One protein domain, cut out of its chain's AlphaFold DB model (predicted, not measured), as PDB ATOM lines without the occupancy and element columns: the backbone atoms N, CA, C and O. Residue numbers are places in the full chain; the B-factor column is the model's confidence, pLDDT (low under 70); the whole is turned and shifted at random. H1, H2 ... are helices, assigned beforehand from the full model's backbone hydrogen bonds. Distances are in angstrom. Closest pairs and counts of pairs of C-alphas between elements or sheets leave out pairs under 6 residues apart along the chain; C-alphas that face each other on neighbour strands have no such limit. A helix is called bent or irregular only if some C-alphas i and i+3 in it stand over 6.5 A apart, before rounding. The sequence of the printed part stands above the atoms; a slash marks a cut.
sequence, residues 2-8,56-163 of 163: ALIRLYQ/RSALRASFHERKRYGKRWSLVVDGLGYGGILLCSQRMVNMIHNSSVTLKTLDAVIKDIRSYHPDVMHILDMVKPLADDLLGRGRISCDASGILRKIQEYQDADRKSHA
ATOM      1  N   ALA A   2      80.370 -20.079  67.206       83.56
ATOM      2  CA  ALA A   2      80.027 -19.878  65.793       83.56
ATOM      3  C   ALA A   2      80.016 -18.373  65.455       83.56
ATOM      4  O   ALA A   2      79.537 -17.574  66.260       83.56
ATOM      5  N   LEU A   3      80.540 -17.983  64.286       91.19
ATOM      6  CA  LEU A   3      80.799 -16.579  63.918       91.19
ATOM      7  C   LEU A   3      79.557 -15.680  64.019       91.19
ATOM      8  O   LEU A   3      79.641 -14.561  64.516       91.19
ATOM      9  N   ILE A   4      78.403 -16.184  63.580       90.44
ATOM     10  CA  ILE A   4      77.120 -15.466  63.637       90.44
ATOM     11  C   ILE A   4      76.716 -15.199  65.087       90.44
ATOM     12  O   ILE A   4      76.371 -14.075  65.427       90.44
ATOM     13  N   ARG A   5      76.841 -16.197  65.973       89.00
ATOM     14  CA  ARG A   5      76.505 -16.029  67.394       89.00
ATOM     15  C   ARG A   5      77.430 -15.026  68.080       89.00
ATOM     16  O   ARG A   5      76.956 -14.220  68.870       89.00
ATOM     17  N   LEU A   6      78.725 -15.045  67.746       91.75
ATOM     18  CA  LEU A   6      79.692 -14.054  68.237       91.75
ATOM     19  C   LEU A   6      79.278 -12.632  67.839       91.75
ATOM     20  O   LEU A   6      79.335 -11.709  68.646       91.75
ATOM     21  N   TYR A   7      78.849 -12.459  66.588       93.88
ATOM     22  CA  TYR A   7      78.360 -11.177  66.097       93.88
ATOM     23  C   TYR A   7      77.060 -10.741  66.791       93.88
ATOM     24  O   TYR A   7      76.972  -9.599  67.237       93.88
ATOM     25  N   GLN A   8      76.100 -11.652  66.958       91.00
ATOM     26  CA  GLN A   8      74.831 -11.386  67.647       91.00
ATOM     27  C   GLN A   8      75.032 -11.001  69.119       91.00
ATOM     28  O   GLN A   8      74.382 -10.081  69.611       91.00
ATOM     29  N   ARG A  56      96.672 -10.078  74.307       93.44
ATOM     30  CA  ARG A  56      95.386  -9.357  74.271       93.44
ATOM     31  C   ARG A  56      95.146  -8.697  72.917       93.44
ATOM     32  O   ARG A  56      94.046  -8.778  72.378       93.44
ATOM     33  N   SER A  57      96.173  -8.085  72.330       92.62
ATOM     34  CA  SER A  57      96.077  -7.476  71.000       92.62
ATOM     35  C   SER A  57      95.826  -8.513  69.901       92.62
ATOM     36  O   SER A  57      94.989  -8.279  69.029       92.62
ATOM     37  N   ALA A  58      96.463  -9.684  69.972       93.94
ATOM     38  CA  ALA A  58      96.203 -10.793  69.053       93.94
ATOM     39  C   ALA A  58      94.764 -11.329  69.177       93.94
ATOM     40  O   ALA A  58      94.095 -11.546  68.165       93.94
ATOM     41  N   LEU A  59      94.250 -11.476  70.405       93.81
ATOM     42  CA  LEU A  59      92.858 -11.874  70.645       93.81
ATOM     43  C   LEU A  59      91.868 -10.845  70.093       93.81
ATOM     44  O   LEU A  59      90.907 -11.226  69.427       93.81
ATOM     45  N   ARG A  60      92.124  -9.546  70.291       94.19
ATOM     46  CA  ARG A  60      91.313  -8.475  69.692       94.19
ATOM     47  C   ARG A  60      91.331  -8.538  68.172       94.19
ATOM     48  O   ARG A  60      90.268  -8.464  67.561       94.19
ATOM     49  N   ALA A  61      92.499  -8.701  67.552       94.00
ATOM     50  CA  ALA A  61      92.611  -8.820  66.098       94.00
ATOM     51  C   ALA A  61      91.795 -10.014  65.571       94.00
ATOM     52  O   ALA A  61      90.972  -9.847  64.667       94.00
ATOM     53  N   SER A  62      91.927 -11.181  66.213       93.75
ATOM     54  CA  SER A  62      91.129 -12.368  65.885       93.75
ATOM     55  C   SER A  62      89.630 -12.124  66.081       93.75
ATOM     56  O   SER A  62      88.814 -12.509  65.243       93.75
ATOM     57  N   PHE A  63      89.241 -11.426  67.151       94.19
ATOM     58  CA  PHE A  63      87.853 -11.043  67.380       94.19
ATOM     59  C   PHE A  63      87.327 -10.131  66.272       94.19
ATOM     60  O   PHE A  63      86.229 -10.355  65.772       94.19
ATOM     61  N   HIS A  64      88.085  -9.115  65.859       93.69
ATOM     62  CA  HIS A  64      87.682  -8.202  64.790       93.69
ATOM     63  C   HIS A  64      87.440  -8.934  63.469       93.69
ATOM     64  O   HIS A  64      86.436  -8.671  62.802       93.69
ATOM     65  N   GLU A  65      88.315  -9.872  63.121       93.56
ATOM     66  CA  GLU A  65      88.166 -10.717  61.939       93.56
ATOM     67  C   GLU A  65      86.921 -11.609  62.038       93.56
ATOM     68  O   GLU A  65      86.055 -11.594  61.160       93.56
ATOM     69  N   ARG A  66      86.755 -12.317  63.159       93.94
ATOM     70  CA  ARG A  66      85.585 -13.173  63.392       93.94
ATOM     71  C   ARG A  66      84.284 -12.377  63.418       93.94
ATOM     72  O   ARG A  66      83.301 -12.816  62.831       93.94
ATOM     73  N   LYS A  67      84.280 -11.187  64.024       94.19
ATOM     74  CA  LYS A  67      83.146 -10.252  64.028       94.19
ATOM     75  C   LYS A  67      82.796  -9.821  62.608       94.19
ATOM     76  O   LYS A  67      81.621  -9.790  62.251       94.19
ATOM     77  N   ARG A  68      83.798  -9.491  61.789       94.00
ATOM     78  CA  ARG A  68      83.602  -9.110  60.385       94.00
ATOM     79  C   ARG A  68      82.910 -10.227  59.608       94.00
ATOM     80  O   ARG A  68      81.938  -9.954  58.906       94.00
ATOM     81  N   TYR A  69      83.392 -11.462  59.732       95.06
ATOM     82  CA  TYR A  69      82.778 -12.599  59.047       95.06
ATOM     83  C   TYR A  69      81.418 -12.962  59.635       95.06
ATOM     84  O   TYR A  69      80.491 -13.218  58.876       95.06
ATOM     85  N   GLY A  70      81.251 -12.887  60.955       95.50
ATOM     86  CA  GLY A  70      79.961 -13.062  61.618       95.50
ATOM     87  C   GLY A  70      78.903 -12.092  61.100       95.50
ATOM     88  O   GLY A  70      77.809 -12.523  60.749       95.50
ATOM     89  N   LYS A  71      79.256 -10.811  60.931       96.00
ATOM     90  CA  LYS A  71      78.375  -9.802  60.326       96.00
ATOM     91  C   LYS A  71      77.952 -10.169  58.906       96.00
ATOM     92  O   LYS A  71      76.782 -10.070  58.558       96.00
ATOM     93  N   ARG A  72      78.910 -10.578  58.071       96.56
ATOM     94  CA  ARG A  72      78.645 -10.949  56.673       96.56
ATOM     95  C   ARG A  72      77.771 -12.193  56.563       96.56
ATOM     96  O   ARG A  72      76.834 -12.197  55.780       96.56
ATOM     97  N   TRP A  73      78.051 -13.212  57.366       95.38
ATOM     98  CA  TRP A  73      77.222 -14.410  57.434       95.38
ATOM     99  C   TRP A  73      75.826 -14.120  57.987       95.38
ATOM    100  O   TRP A  73      74.869 -14.738  57.538       95.38
ATOM    101  N   SER A  74      75.688 -13.152  58.899       95.31
ATOM    102  CA  SER A  74      74.371 -12.732  59.398       95.31
ATOM    103  C   SER A  74      73.513 -12.140  58.277       95.31
ATOM    104  O   SER A  74      72.374 -12.554  58.141       95.31
ATOM    105  N   LEU A  75      74.082 -11.317  57.381       95.31
ATOM    106  CA  LEU A  75      73.354 -10.830  56.194       95.31
ATOM    107  C   LEU A  75      72.818 -11.967  55.314       95.31
ATOM    108  O   LEU A  75      71.708 -11.883  54.797       95.31
ATOM    109  N   VAL A  76      73.606 -13.032  55.141       95.00
ATOM    110  CA  VAL A  76      73.181 -14.209  54.370       95.00
ATOM    111  C   VAL A  76      72.011 -14.901  55.053       95.00
ATOM    112  O   VAL A  76      71.042 -15.224  54.378       95.00
ATOM    113  N   VAL A  77      72.062 -15.092  56.375       94.00
ATOM    114  CA  VAL A  77      70.940 -15.683  57.123       94.00
ATOM    115  C   VAL A  77      69.702 -14.796  57.064       94.00
ATOM    116  O   VAL A  77      68.609 -15.311  56.855       94.00
ATOM    117  N   ASP A  78      69.858 -13.481  57.183       94.00
ATOM    118  CA  ASP A  78      68.737 -12.540  57.150       94.00
ATOM    119  C   ASP A  78      68.030 -12.537  55.784       94.00
ATOM    120  O   ASP A  78      66.820 -12.322  55.701       94.00
ATOM    121  N   GLY A  79      68.770 -12.779  54.697       93.94
ATOM    122  CA  GLY A  79      68.209 -12.804  53.348       93.94
ATOM    123  C   GLY A  79      67.784 -14.181  52.840       93.94
ATOM    124  O   GLY A  79      66.745 -14.293  52.196       93.94
ATOM    125  N   LEU A  80      68.584 -15.214  53.096       94.88
ATOM    126  CA  LEU A  80      68.450 -16.557  52.515       94.88
ATOM    127  C   LEU A  80      68.149 -17.638  53.569       94.88
ATOM    128  O   LEU A  80      68.037 -18.819  53.236       94.88
ATOM    129  N   GLY A  81      68.044 -17.267  54.847       93.31
ATOM    130  CA  GLY A  81      67.869 -18.203  55.957       93.31
ATOM    131  C   GLY A  81      69.096 -19.083  56.220       93.31
ATOM    132  O   GLY A  81      70.136 -18.991  55.560       93.31
ATOM    133  N   TYR A  82      68.972 -19.994  57.189       92.75
ATOM    134  CA  TYR A  82      70.021 -20.977  57.486       92.75
ATOM    135  C   TYR A  82      70.227 -21.992  56.352       92.75
ATOM    136  O   TYR A  82      71.329 -22.525  56.210       92.75
ATOM    137  N   GLY A  83      69.222 -22.204  55.493       92.81
ATOM    138  CA  GLY A  83      69.370 -22.989  54.265       92.81
ATOM    139  C   GLY A  83      70.467 -22.431  53.352       92.81
ATOM    140  O   GLY A  83      71.245 -23.199  52.789       92.81
ATOM    141  N   GLY A  84      70.600 -21.099  53.278       92.44
ATOM    142  CA  GLY A  84      71.642 -20.431  52.493       92.44
ATOM    143  C   GLY A  84      73.061 -20.671  53.015       92.44
ATOM    144  O   GLY A  84      74.016 -20.546  52.251       92.44
ATOM    145  N   ILE A  85      73.211 -21.047  54.291       92.44
ATOM    146  CA  ILE A  85      74.481 -21.524  54.858       92.44
ATOM    147  C   ILE A  85      74.680 -23.002  54.539       92.44
ATOM    148  O   ILE A  85      75.767 -23.389  54.121       92.44
ATOM    149  N   LEU A  86      73.643 -23.819  54.733       92.00
ATOM    150  CA  LEU A  86      73.722 -25.269  54.562       92.00
ATOM    151  C   LEU A  86      74.067 -25.670  53.121       92.00
ATOM    152  O   LEU A  86      74.894 -26.551  52.913       92.00
ATOM    153  N   LEU A  87      73.454 -25.009  52.137       92.44
ATOM    154  CA  LEU A  87      73.643 -25.284  50.708       92.44
ATOM    155  C   LEU A  87      74.603 -24.300  50.025       92.44
ATOM    156  O   LEU A  87      74.689 -24.264  48.798       92.44
ATOM    157  N   CYS A  88      75.287 -23.455  50.800       90.81
ATOM    158  CA  CYS A  88      76.068 -22.340  50.278       90.81
ATOM    159  C   CYS A  88      77.091 -22.802  49.228       90.81
ATOM    160  O   CYS A  88      77.908 -23.685  49.487       90.81
ATOM    161  N   SER A  89      77.097 -22.172  48.052       91.50
ATOM    162  CA  SER A  89      78.096 -22.483  47.029       91.50
ATOM    163  C   SER A  89      79.480 -21.955  47.417       91.50
ATOM    164  O   SER A  89      79.610 -20.906  48.055       91.50
ATOM    165  N   GLN A  90      80.542 -22.608  46.932       93.94
ATOM    166  CA  GLN A  90      81.916 -22.143  47.153       93.94
ATOM    167  C   GLN A  90      82.136 -20.706  46.646       93.94
ATOM    168  O   GLN A  90      82.895 -19.938  47.236       93.94
ATOM    169  N   ARG A  91      81.438 -20.304  45.577       93.12
ATOM    170  CA  ARG A  91      81.490 -18.933  45.049       93.12
ATOM    171  C   ARG A  91      80.955 -17.917  46.060       93.12
ATOM    172  O   ARG A  91      81.576 -16.871  46.247       93.12
ATOM    173  N   MET A  92      79.839 -18.229  46.718       92.00
ATOM    174  CA  MET A  92      79.264 -17.380  47.763       92.00
ATOM    175  C   MET A  92      80.180 -17.325  48.992       92.00
ATOM    176  O   MET A  92      80.465 -16.240  49.496       92.00
ATOM    177  N   VAL A  93      80.737 -18.466  49.413       94.44
ATOM    178  CA  VAL A  93      81.738 -18.530  50.494       94.44
ATOM    179  C   VAL A  93      82.930 -17.621  50.180       94.44
ATOM    180  O   VAL A  93      83.274 -16.747  50.975       94.44
ATOM    181  N   ASN A  94      83.518 -17.743  48.989       95.31
ATOM    182  CA  ASN A  94      84.645 -16.908  48.566       95.31
ATOM    183  C   ASN A  94      84.280 -15.416  48.570       95.31
ATOM    184  O   ASN A  94      85.080 -14.586  48.999       95.31
ATOM    185  N   MET A  95      83.062 -15.064  48.155       94.25
ATOM    186  CA  MET A  95      82.555 -13.689  48.201       94.25
ATOM    187  C   MET A  95      82.453 -13.156  49.642       94.25
ATOM    188  O   MET A  95      82.883 -12.036  49.927       94.25
ATOM    189  N   ILE A  96      81.951 -13.974  50.569       94.06
ATOM    190  CA  ILE A  96      81.840 -13.646  51.997       94.06
ATOM    191  C   ILE A  96      83.217 -13.515  52.650       94.06
ATOM    192  O   ILE A  96      83.396 -12.660  53.523       94.06
ATOM    193  N   HIS A  97      84.205 -14.297  52.216       93.56
ATOM    194  CA  HIS A  97      85.570 -14.202  52.727       93.56
ATOM    195  C   HIS A  97      86.379 -13.059  52.102       93.56
ATOM    196  O   HIS A  97      87.279 -12.521  52.751       93.56
ATOM    197  N   ASN A  98      86.017 -12.620  50.894       93.31
ATOM    198  CA  ASN A  98      86.734 -11.577  50.174       93.31
ATOM    199  C   ASN A  98      86.512 -10.186  50.785       93.31
ATOM    200  O   ASN A  98      85.430  -9.591  50.708       93.31
ATOM    201  N   SER A  99      87.568  -9.614  51.359       87.94
ATOM    202  CA  SER A  99      87.505  -8.320  52.021       87.94
ATOM    203  C   SER A  99      87.171  -7.141  51.104       87.94
ATOM    204  O   SER A  99      86.665  -6.144  51.621       87.94
ATOM    205  N   SER A 100      87.407  -7.245  49.793       93.38
ATOM    206  CA  SER A 100      87.074  -6.186  48.833       93.38
ATOM    207  C   SER A 100      85.578  -6.111  48.517       93.38
ATOM    208  O   SER A 100      85.076  -5.045  48.168       93.38
ATOM    209  N   VAL A 101      84.833  -7.206  48.708       94.00
ATOM    210  CA  VAL A 101      83.378  -7.217  48.521       94.00
ATOM    211  C   VAL A 101      82.715  -6.443  49.657       94.00
ATOM    212  O   VAL A 101      82.818  -6.805  50.830       94.00
ATOM    213  N   THR A 102      82.019  -5.356  49.343       95.69
ATOM    214  CA  THR A 102      81.349  -4.557  50.376       95.69
ATOM    215  C   THR A 102      80.101  -5.266  50.910       95.69
ATOM    216  O   THR A 102      79.519  -6.116  50.240       95.69
ATOM    217  N   LEU A 103      79.640  -4.886  52.108       95.94
ATOM    218  CA  LEU A 103      78.364  -5.389  52.637       95.94
ATOM    219  C   LEU A 103      77.182  -5.027  51.726       95.94
ATOM    220  O   LEU A 103      76.266  -5.825  51.602       95.94
ATOM    221  N   LYS A 104      77.225  -3.861  51.063       96.81
ATOM    222  CA  LYS A 104      76.192  -3.435  50.107       96.81
ATOM    223  C   LYS A 104      76.162  -4.333  48.872       96.81
ATOM    224  O   LYS A 104      75.091  -4.704  48.419       96.81
ATOM    225  N   THR A 105      77.333  -4.691  48.348       96.50
ATOM    226  CA  THR A 105      77.449  -5.617  47.213       96.50
ATOM    227  C   THR A 105      76.920  -6.998  47.584       96.50
ATOM    228  O   THR A 105      76.170  -7.586  46.817       96.50
ATOM    229  N   LEU A 106      77.273  -7.499  48.772       96.38
ATOM    230  CA  LEU A 106      76.771  -8.783  49.262       96.38
ATOM    231  C   LEU A 106      75.242  -8.762  49.436       96.38
ATOM    232  O   LEU A 106      74.566  -9.680  48.987       96.38
ATOM    233  N   ASP A 107      74.701  -7.699  50.033       97.00
ATOM    234  CA  ASP A 107      73.256  -7.496  50.199       97.00
ATOM    235  C   ASP A 107      72.518  -7.402  48.851       97.00
ATOM    236  O   ASP A 107      71.445  -7.976  48.702       97.00
ATOM    237  N   ALA A 108      73.108  -6.750  47.843       97.06
ATOM    238  CA  ALA A 108      72.553  -6.707  46.490       97.06
ATOM    239  C   ALA A 108      72.465  -8.106  45.863       97.06
ATOM    240  O   ALA A 108      71.397  -8.495  45.411       97.06
ATOM    241  N   VAL A 109      73.536  -8.906  45.936       95.50
ATOM    242  CA  VAL A 109      73.526 -10.295  45.436       95.50
ATOM    243  C   VAL A 109      72.455 -11.133  46.140       95.50
ATOM    244  O   VAL A 109      71.741 -11.901  45.502       95.50
ATOM    245  N   ILE A 110      72.316 -10.980  47.457       96.31
ATOM    246  CA  ILE A 110      71.280 -11.664  48.239       96.31
ATOM    247  C   ILE A 110      69.878 -11.246  47.777       96.31
ATOM    248  O   ILE A 110      69.007 -12.097  47.603       96.31
ATOM    249  N   LYS A 111      69.648  -9.947  47.558       96.62
ATOM    250  CA  LYS A 111      68.372  -9.423  47.052       96.62
ATOM    251  C   LYS A 111      68.068  -9.912  45.639       96.62
ATOM    252  O   LYS A 111      66.919 -10.263  45.378       96.62
ATOM    253  N   ASP A 112      69.074 -10.000  44.778       96.06
ATOM    254  CA  ASP A 112      68.924 -10.520  43.420       96.06
ATOM    255  C   ASP A 112      68.509 -11.995  43.446       96.06
ATOM    256  O   ASP A 112      67.539 -12.364  42.790       96.06
ATOM    257  N   ILE A 113      69.156 -12.823  44.280       95.25
ATOM    258  CA  ILE A 113      68.758 -14.229  44.491       95.25
ATOM    259  C   ILE A 113      67.290 -14.316  44.906       95.25
ATOM    260  O   ILE A 113      66.516 -15.056  44.305       95.25
ATOM    261  N   ARG A 114      66.883 -13.515  45.892       95.50
ATOM    262  CA  ARG A 114      65.499 -13.515  46.380       95.50
ATOM    263  C   ARG A 114      64.480 -13.087  45.327       95.50
ATOM    264  O   ARG A 114      63.353 -13.564  45.367       95.50
ATOM    265  N   SER A 115      64.851 -12.161  44.447       95.50
ATOM    266  CA  SER A 115      63.915 -11.520  43.517       95.50
ATOM    267  C   SER A 115      63.815 -12.257  42.185       95.50
ATOM    268  O   SER A 115      62.740 -12.311  41.597       95.50
ATOM    269  N   TYR A 116      64.925 -12.828  41.717       95.69
ATOM    270  CA  TYR A 116      65.042 -13.376  40.365       95.69
ATOM    271  C   TYR A 116      65.239 -14.892  40.321       95.69
ATOM    272  O   TYR A 116      65.188 -15.471  39.240       95.69
ATOM    273  N   HIS A 117      65.439 -15.550  41.467       93.75
ATOM    274  CA  HIS A 117      65.668 -16.994  41.532       93.75
ATOM    275  C   HIS A 117      64.678 -17.680  42.492       93.75
ATOM    276  O   HIS A 117      65.085 -18.184  43.546       93.75
ATOM    277  N   PRO A 118      63.373 -17.716  42.149       93.00
ATOM    278  CA  PRO A 118      62.344 -18.324  42.995       93.00
ATOM    279  C   PRO A 118      62.610 -19.809  43.269       93.00
ATOM    280  O   PRO A 118      62.384 -20.260  44.387       93.00
ATOM    281  N   ASP A 119      63.178 -20.539  42.307       92.00
ATOM    282  CA  ASP A 119      63.528 -21.958  42.454       92.00
ATOM    283  C   ASP A 119      64.584 -22.173  43.542       92.00
ATOM    284  O   ASP A 119      64.483 -23.080  44.368       92.00
ATOM    285  N   VAL A 120      65.579 -21.281  43.602       93.12
ATOM    286  CA  VAL A 120      66.595 -21.303  44.659       93.12
ATOM    287  C   VAL A 120      65.927 -21.059  46.004       93.12
ATOM    288  O   VAL A 120      66.148 -21.831  46.931       93.12
ATOM    289  N   MET A 121      65.080 -20.033  46.114       95.19
ATOM    290  CA  MET A 121      64.364 -19.749  47.361       95.19
ATOM    291  C   MET A 121      63.473 -20.918  47.791       95.19
ATOM    292  O   MET A 121      63.467 -21.270  48.967       95.19
ATOM    293  N   HIS A 122      62.806 -21.579  46.845       94.00
ATOM    294  CA  HIS A 122      62.001 -22.764  47.116       94.00
ATOM    295  C   HIS A 122      62.843 -23.916  47.682       94.00
ATOM    296  O   HIS A 122      62.476 -24.517  48.693       94.00
ATOM    297  N   ILE A 123      64.014 -24.187  47.094       94.19
ATOM    298  CA  ILE A 123      64.957 -25.192  47.609       94.19
ATOM    299  C   ILE A 123      65.437 -24.826  49.017       94.19
ATOM    300  O   ILE A 123      65.473 -25.690  49.898       94.19
ATOM    301  N   LEU A 124      65.777 -23.556  49.250       95.19
ATOM    302  CA  LEU A 124      66.193 -23.070  50.566       95.19
ATOM    303  C   LEU A 124      65.089 -23.257  51.616       95.19
ATOM    304  O   LEU A 124      65.385 -23.678  52.735       95.19
ATOM    305  N   ASP A 125      63.830 -23.017  51.249       94.31
ATOM    306  CA  ASP A 125      62.674 -23.229  52.121       94.31
ATOM    307  C   ASP A 125      62.410 -24.716  52.396       94.31
ATOM    308  O   ASP A 125      62.074 -25.077  53.527       94.31
ATOM    309  N   MET A 126      62.626 -25.604  51.417       94.75
ATOM    310  CA  MET A 126      62.515 -27.053  51.628       94.75
ATOM    311  C   MET A 126      63.508 -27.559  52.681       94.75
ATOM    312  O   MET A 126      63.140 -28.365  53.537       94.75
ATOM    313  N   VAL A 127      64.756 -27.077  52.648       94.81
ATOM    314  CA  VAL A 127      65.802 -27.494  53.603       94.81
ATOM    315  C   VAL A 127      65.813 -26.684  54.896       94.81
ATOM    316  O   VAL A 127      66.537 -27.034  55.830       94.81
ATOM    317  N   LYS A 128      65.024 -25.611  54.982       94.00
ATOM    318  CA  LYS A 128      65.005 -24.706  56.133       94.00
ATOM    319  C   LYS A 128      64.811 -25.419  57.476       94.00
ATOM    320  O   LYS A 128      65.615 -25.147  58.365       94.00
ATOM    321  N   PRO A 129      63.852 -26.353  57.658       93.88
ATOM    322  CA  PRO A 129      63.671 -27.013  58.952       93.88
ATOM    323  C   PRO A 129      64.924 -27.772  59.401       93.88
ATOM    324  O   PRO A 129      65.292 -27.715  60.571       93.88
ATOM    325  N   LEU A 130      65.617 -28.419  58.458       94.31
ATOM    326  CA  LEU A 130      66.876 -29.116  58.717       94.31
ATOM    327  C   LEU A 130      67.991 -28.137  59.094       94.31
ATOM    328  O   LEU A 130      68.743 -28.383  60.037       94.31
ATOM    329  N   ALA A 131      68.096 -27.023  58.369       92.81
ATOM    330  CA  ALA A 131      69.116 -26.014  58.614       92.81
ATOM    331  C   ALA A 131      68.915 -25.292  59.959       92.81
ATOM    332  O   ALA A 131      69.882 -25.096  60.694       92.81
ATOM    333  N   ASP A 132      67.675 -24.949  60.309       91.38
ATOM    334  CA  ASP A 132      67.318 -24.304  61.579       91.38
ATOM    335  C   ASP A 132      67.620 -25.225  62.772       91.38
ATOM    336  O   ASP A 132      68.161 -24.792  63.796       91.38
ATOM    337  N   ASP A 133      67.330 -26.515  62.636       91.31
ATOM    338  CA  ASP A 133      67.619 -27.518  63.653       91.31
ATOM    339  C   ASP A 133      69.125 -27.755  63.818       91.31
ATOM    340  O   ASP A 133      69.664 -27.669  64.928       91.31
ATOM    341  N   LEU A 134      69.841 -27.975  62.715       89.75
ATOM    342  CA  LEU A 134      71.271 -28.260  62.748       89.75
ATOM    343  C   LEU A 134      72.093 -27.044  63.200       89.75
ATOM    344  O   LEU A 134      72.931 -27.161  64.091       89.75
ATOM    345  N   LEU A 135      71.858 -25.870  62.607       86.88
ATOM    346  CA  LEU A 135      72.678 -24.672  62.830       86.88
ATOM    347  C   LEU A 135      72.154 -23.810  63.988       86.88
ATOM    348  O   LEU A 135      72.936 -23.195  64.724       86.88
ATOM    349  N   GLY A 136      70.836 -23.778  64.183       78.75
ATOM    350  CA  GLY A 136      70.195 -23.047  65.273       78.75
ATOM    351  C   GLY A 136      70.194 -23.833  66.584       78.75
ATOM    352  O   GLY A 136      70.609 -23.300  67.617       78.75
ATOM    353  N   ARG A 137      69.775 -25.105  66.563       82.12
ATOM    354  CA  ARG A 137      69.601 -25.923  67.783       82.12
ATOM    355  C   ARG A 137      70.747 -26.897  68.052       82.12
ATOM    356  O   ARG A 137      70.869 -27.363  69.183       82.12
ATOM    357  N   GLY A 138      71.585 -27.189  67.058       85.00
ATOM    358  CA  GLY A 138      72.671 -28.167  67.175       85.00
ATOM    359  C   GLY A 138      72.192 -29.621  67.198       85.00
ATOM    360  O   GLY A 138      72.962 -30.501  67.572       85.00
ATOM    361  N   ARG A 139      70.926 -29.882  66.848       88.38
ATOM    362  CA  ARG A 139      70.332 -31.226  66.813       88.38
ATOM    363  C   ARG A 139      69.219 -31.282  65.778       88.38
ATOM    364  O   ARG A 139      68.445 -30.337  65.686       88.38
ATOM    365  N   ILE A 140      69.118 -32.396  65.059       90.44
ATOM    366  CA  ILE A 140      68.065 -32.629  64.063       90.44
ATOM    367  C   ILE A 140      66.832 -33.195  64.771       90.44
ATOM    368  O   ILE A 140      66.919 -34.231  65.427       90.44
ATOM    369  N   SER A 141      65.702 -32.503  64.657       91.19
ATOM    370  CA  SER A 141      64.393 -32.934  65.168       91.19
ATOM    371  C   SER A 141      63.292 -32.926  64.106       91.19
ATOM    372  O   SER A 141      62.235 -33.515  64.314       91.19
ATOM    373  N   CYS A 142      63.535 -32.284  62.964       90.50
ATOM    374  CA  CYS A 142      62.665 -32.323  61.804       90.50
ATOM    375  C   CYS A 142      62.646 -33.708  61.137       90.50
ATOM    376  O   CYS A 142      63.607 -34.476  61.222       90.50
ATOM    377  N   ASP A 143      61.584 -33.979  60.382       93.12
ATOM    378  CA  ASP A 143      61.484 -35.150  59.509       93.12
ATOM    379  C   ASP A 143      62.425 -35.012  58.296       93.12
ATOM    380  O   ASP A 143      62.043 -34.540  57.222       93.12
ATOM    381  N   ALA A 144      63.689 -35.402  58.482       90.75
ATOM    382  CA  ALA A 144      64.703 -35.355  57.433       90.75
ATOM    383  C   ALA A 144      64.336 -36.242  56.231       90.75
ATOM    384  O   ALA A 144      64.597 -35.866  55.089       90.75
ATOM    385  N   SER A 145      63.686 -37.387  56.466       92.25
ATOM    386  CA  SER A 145      63.224 -38.287  55.405       92.25
ATOM    387  C   SER A 145      62.132 -37.636  54.555       92.25
ATOM    388  O   SER A 145      62.191 -37.697  53.327       92.25
ATOM    389  N   GLY A 146      61.179 -36.949  55.185       93.31
ATOM    390  CA  GLY A 146      60.161 -36.169  54.489       93.31
ATOM    391  C   GLY A 146      60.742 -35.019  53.666       93.31
ATOM    392  O   GLY A 146      60.276 -34.773  52.553       93.31
ATOM    393  N   ILE A 147      61.783 -34.344  54.166       93.56
ATOM    394  CA  ILE A 147      62.502 -33.301  53.414       93.56
ATOM    395  C   ILE A 147      63.192 -33.900  52.185       93.56
ATOM    396  O   ILE A 147      63.039 -33.374  51.084       93.56
ATOM    397  N   LEU A 148      63.907 -35.018  52.344       91.81
ATOM    398  CA  LEU A 148      64.575 -35.695  51.229       91.81
ATOM    399  C   LEU A 148      63.586 -36.127  50.144       91.81
ATOM    400  O   LEU A 148      63.856 -35.915  48.965       91.81
ATOM    401  N   ARG A 149      62.422 -36.661  50.533       94.44
ATOM    402  CA  ARG A 149      61.370 -37.033  49.581       94.44
ATOM    403  C   ARG A 149      60.877 -35.827  48.777       94.44
ATOM    404  O   ARG A 149      60.789 -35.921  47.560       94.44
ATOM    405  N   LYS A 150      60.632 -34.680  49.424       93.38
ATOM    406  CA  LYS A 150      60.232 -33.444  48.722       93.38
ATOM    407  C   LYS A 150      61.283 -32.980  47.713       93.38
ATOM    408  O   LYS A 150      60.936 -32.568  46.614       93.38
ATOM    409  N   ILE A 151      62.566 -33.076  48.070       92.06
ATOM    410  CA  ILE A 151      63.666 -32.724  47.160       92.06
ATOM    411  C   ILE A 151      63.686 -33.665  45.948       92.06
ATOM    412  O   ILE A 151      63.867 -33.201  44.826       92.06
ATOM    413  N   GLN A 152      63.484 -34.969  46.158       92.31
ATOM    414  CA  GLN A 152      63.417 -35.950  45.071       92.31
ATOM    415  C   GLN A 152      62.228 -35.686  44.141       92.31
ATOM    416  O   GLN A 152      62.406 -35.619  42.929       92.31
ATOM    417  N   GLU A 153      61.039 -35.456  44.703       93.25
ATOM    418  CA  GLU A 153      59.834 -35.107  43.941       93.25
ATOM    419  C   GLU A 153      60.047 -33.838  43.101       93.25
ATOM    420  O   GLU A 153      59.680 -33.803  41.926       93.25
ATOM    421  N   TYR A 154      60.698 -32.821  43.674       92.19
ATOM    422  CA  TYR A 154      61.056 -31.594  42.965       92.19
ATOM    423  C   TYR A 154      62.022 -31.860  41.798       92.19
ATOM    424  O   TYR A 154      61.781 -31.407  40.682       92.19
ATOM    425  N   GLN A 155      63.083 -32.643  42.019       89.69
ATOM    426  CA  GLN A 155      64.043 -33.015  40.970       89.69
ATOM    427  C   GLN A 155      63.402 -33.826  39.838       89.69
ATOM    428  O   GLN A 155      63.781 -33.690  38.674       89.69
ATOM    429  N   ASP A 156      62.446 -34.693  40.161       91.25
ATOM    430  CA  ASP A 156      61.731 -35.492  39.167       91.25
ATOM    431  C   ASP A 156      60.763 -34.645  38.338       91.25
ATOM    432  O   ASP A 156      60.621 -34.881  37.136       91.25
ATOM    433  N   ALA A 157      60.116 -33.649  38.949       88.75
ATOM    434  CA  ALA A 157      59.265 -32.693  38.244       88.75
ATOM    435  C   ALA A 157      60.077 -31.779  37.308       88.75
ATOM    436  O   ALA A 157      59.686 -31.567  36.158       88.75
ATOM    437  N   ASP A 158      61.234 -31.303  37.771       86.38
ATOM    438  CA  ASP A 158      62.154 -30.469  36.991       86.38
ATOM    439  C   ASP A 158      62.693 -31.221  35.763       86.38
ATOM    440  O   ASP A 158      62.570 -30.758  34.629       86.38
ATOM    441  N   ARG A 159      63.157 -32.467  35.951       86.88
ATOM    442  CA  ARG A 159      63.623 -33.328  34.847       86.88
ATOM    443  C   ARG A 159      62.562 -33.575  33.779       86.88
ATOM    444  O   ARG A 159      62.899 -33.627  32.602       86.88
ATOM    445  N   LYS A 160      61.296 -33.729  34.172       84.12
ATOM    446  CA  LYS A 160      60.179 -33.927  33.231       84.12
ATOM    447  C   LYS A 160      59.797 -32.658  32.473       84.12
ATOM    448  O   LYS A 160      59.223 -32.764  31.401       84.12
ATOM    449  N   SER A 161      60.095 -31.483  33.022       79.31
ATOM    450  CA  SER A 161      59.795 -30.191  32.388       79.31
ATOM    451  C   SER A 161      60.822 -29.809  31.313       79.31
ATOM    452  O   SER A 161      60.569 -28.918  30.504       79.31
ATOM    453  N   HIS A 162      61.972 -30.490  31.298       68.31
ATOM    454  CA  HIS A 162      63.094 -30.256  30.387       68.31
ATOM    455  C   HIS A 162      63.391 -31.427  29.428       68.31
ATOM    456  O   HIS A 162      64.394 -31.374  28.713       68.31
ATOM    457  N   ALA A 163      62.551 -32.466  29.421       58.22
ATOM    458  CA  ALA A 163      62.604 -33.599  28.491       58.22
ATOM    459  C   ALA A 163      61.573 -33.426  27.370       58.22
ATOM    460  O   ALA A 163      61.911 -33.778  26.217       58.22
TER     461      ALA A 163
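This is residues 2 to 8 and 56 to 163 of the 163 residues of an uncharacterized protein of Aspergillus sclerotiicarbonarius (strain CBS 121057 / IBT 28362) (UniProt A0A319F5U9). A loose, elongated frame of helices: the long helix H2 runs in from one end, H5 lies side by side with its later part, and the bent helix H6 crosses beyond their ends, with H7 folding back along its first arm, H6a. The small H1 crosses H2, H4 packs on H2 as well, and the tiny H3 sits in the middle; residues 56 to 62 of H2 stick out at one end and residues 155 to 163 at the other. The printed part has 115 residues with seven named helices, H1 to H7 in chain order, and no named strand, class all helix. The radius of gyration of the C-alphas is 16.5 A, and the spans are 58 by 32 by 19 A.

H2, residues 56 to 80, touches H5, residues 103 to 116, with residues 72 to 80 alone, at a shallow tilt of 20 degrees, the same way; the closest C-alphas, of Gly 79 and Ile 110, are 6.1 A apart. H1, residues 3 to 8, touches H2 about perpendicular at 84 degrees, closest at C-alphas Ile 4 and Gly 70, 4.2 A. H4, residues 90 to 97, touches H2 at a steep tilt of 47 degrees, opposite ways, closest at C-alphas Arg 72 and Ile 96, 6.3 A. H6, residues 118 to 137, was assigned as one helix by its hydrogen bonds but is bent: C-alphas 126 and 129 are 7.4 A apart, and its arms H6a, residues 118 to 126, and H6b, residues 129 to 137, stand at a steep tilt of 61 degrees. H3, residues 83 to 86, touches H6b, closest at C-alphas Gly 83 and Ala 131, 5.3 A. H7, residues 144 to 161, touches H6a with residues 147 to 151 alone, at a shallow tilt of 23 degrees, opposite ways; C-alphas Met 126 and Ile 147 are closest, 6.5 A. H1 and H7 are apart. Every O i to N i+4 pair is within hydrogen-bond range in H1, H2, H4, H5, H6a, H6b and H7; H3 is too short for one.

H2 is 35.4 A long, from C-alpha 56 at (95.386, -9.357, 74.271) to C-alpha 80 at (68.450, -16.557, 52.515). H5 measures 19.8 A, H6a 12.3 A and H6b 10.7 A. H7 measures 26.0 A and ends at C-alpha 161, (59.795, -30.191, 32.388).

The C-alphas of Arg 56 and Ala 163, the two farthest apart, are 61.3 A apart. Residues 9 to 55 are not printed; C-alphas 8 and 56 across the cut are 21.7 A apart. Of the links printed whole, none is long. Mean pLDDT of the printed part is 92.2, and residues 162 to 163 are under 70.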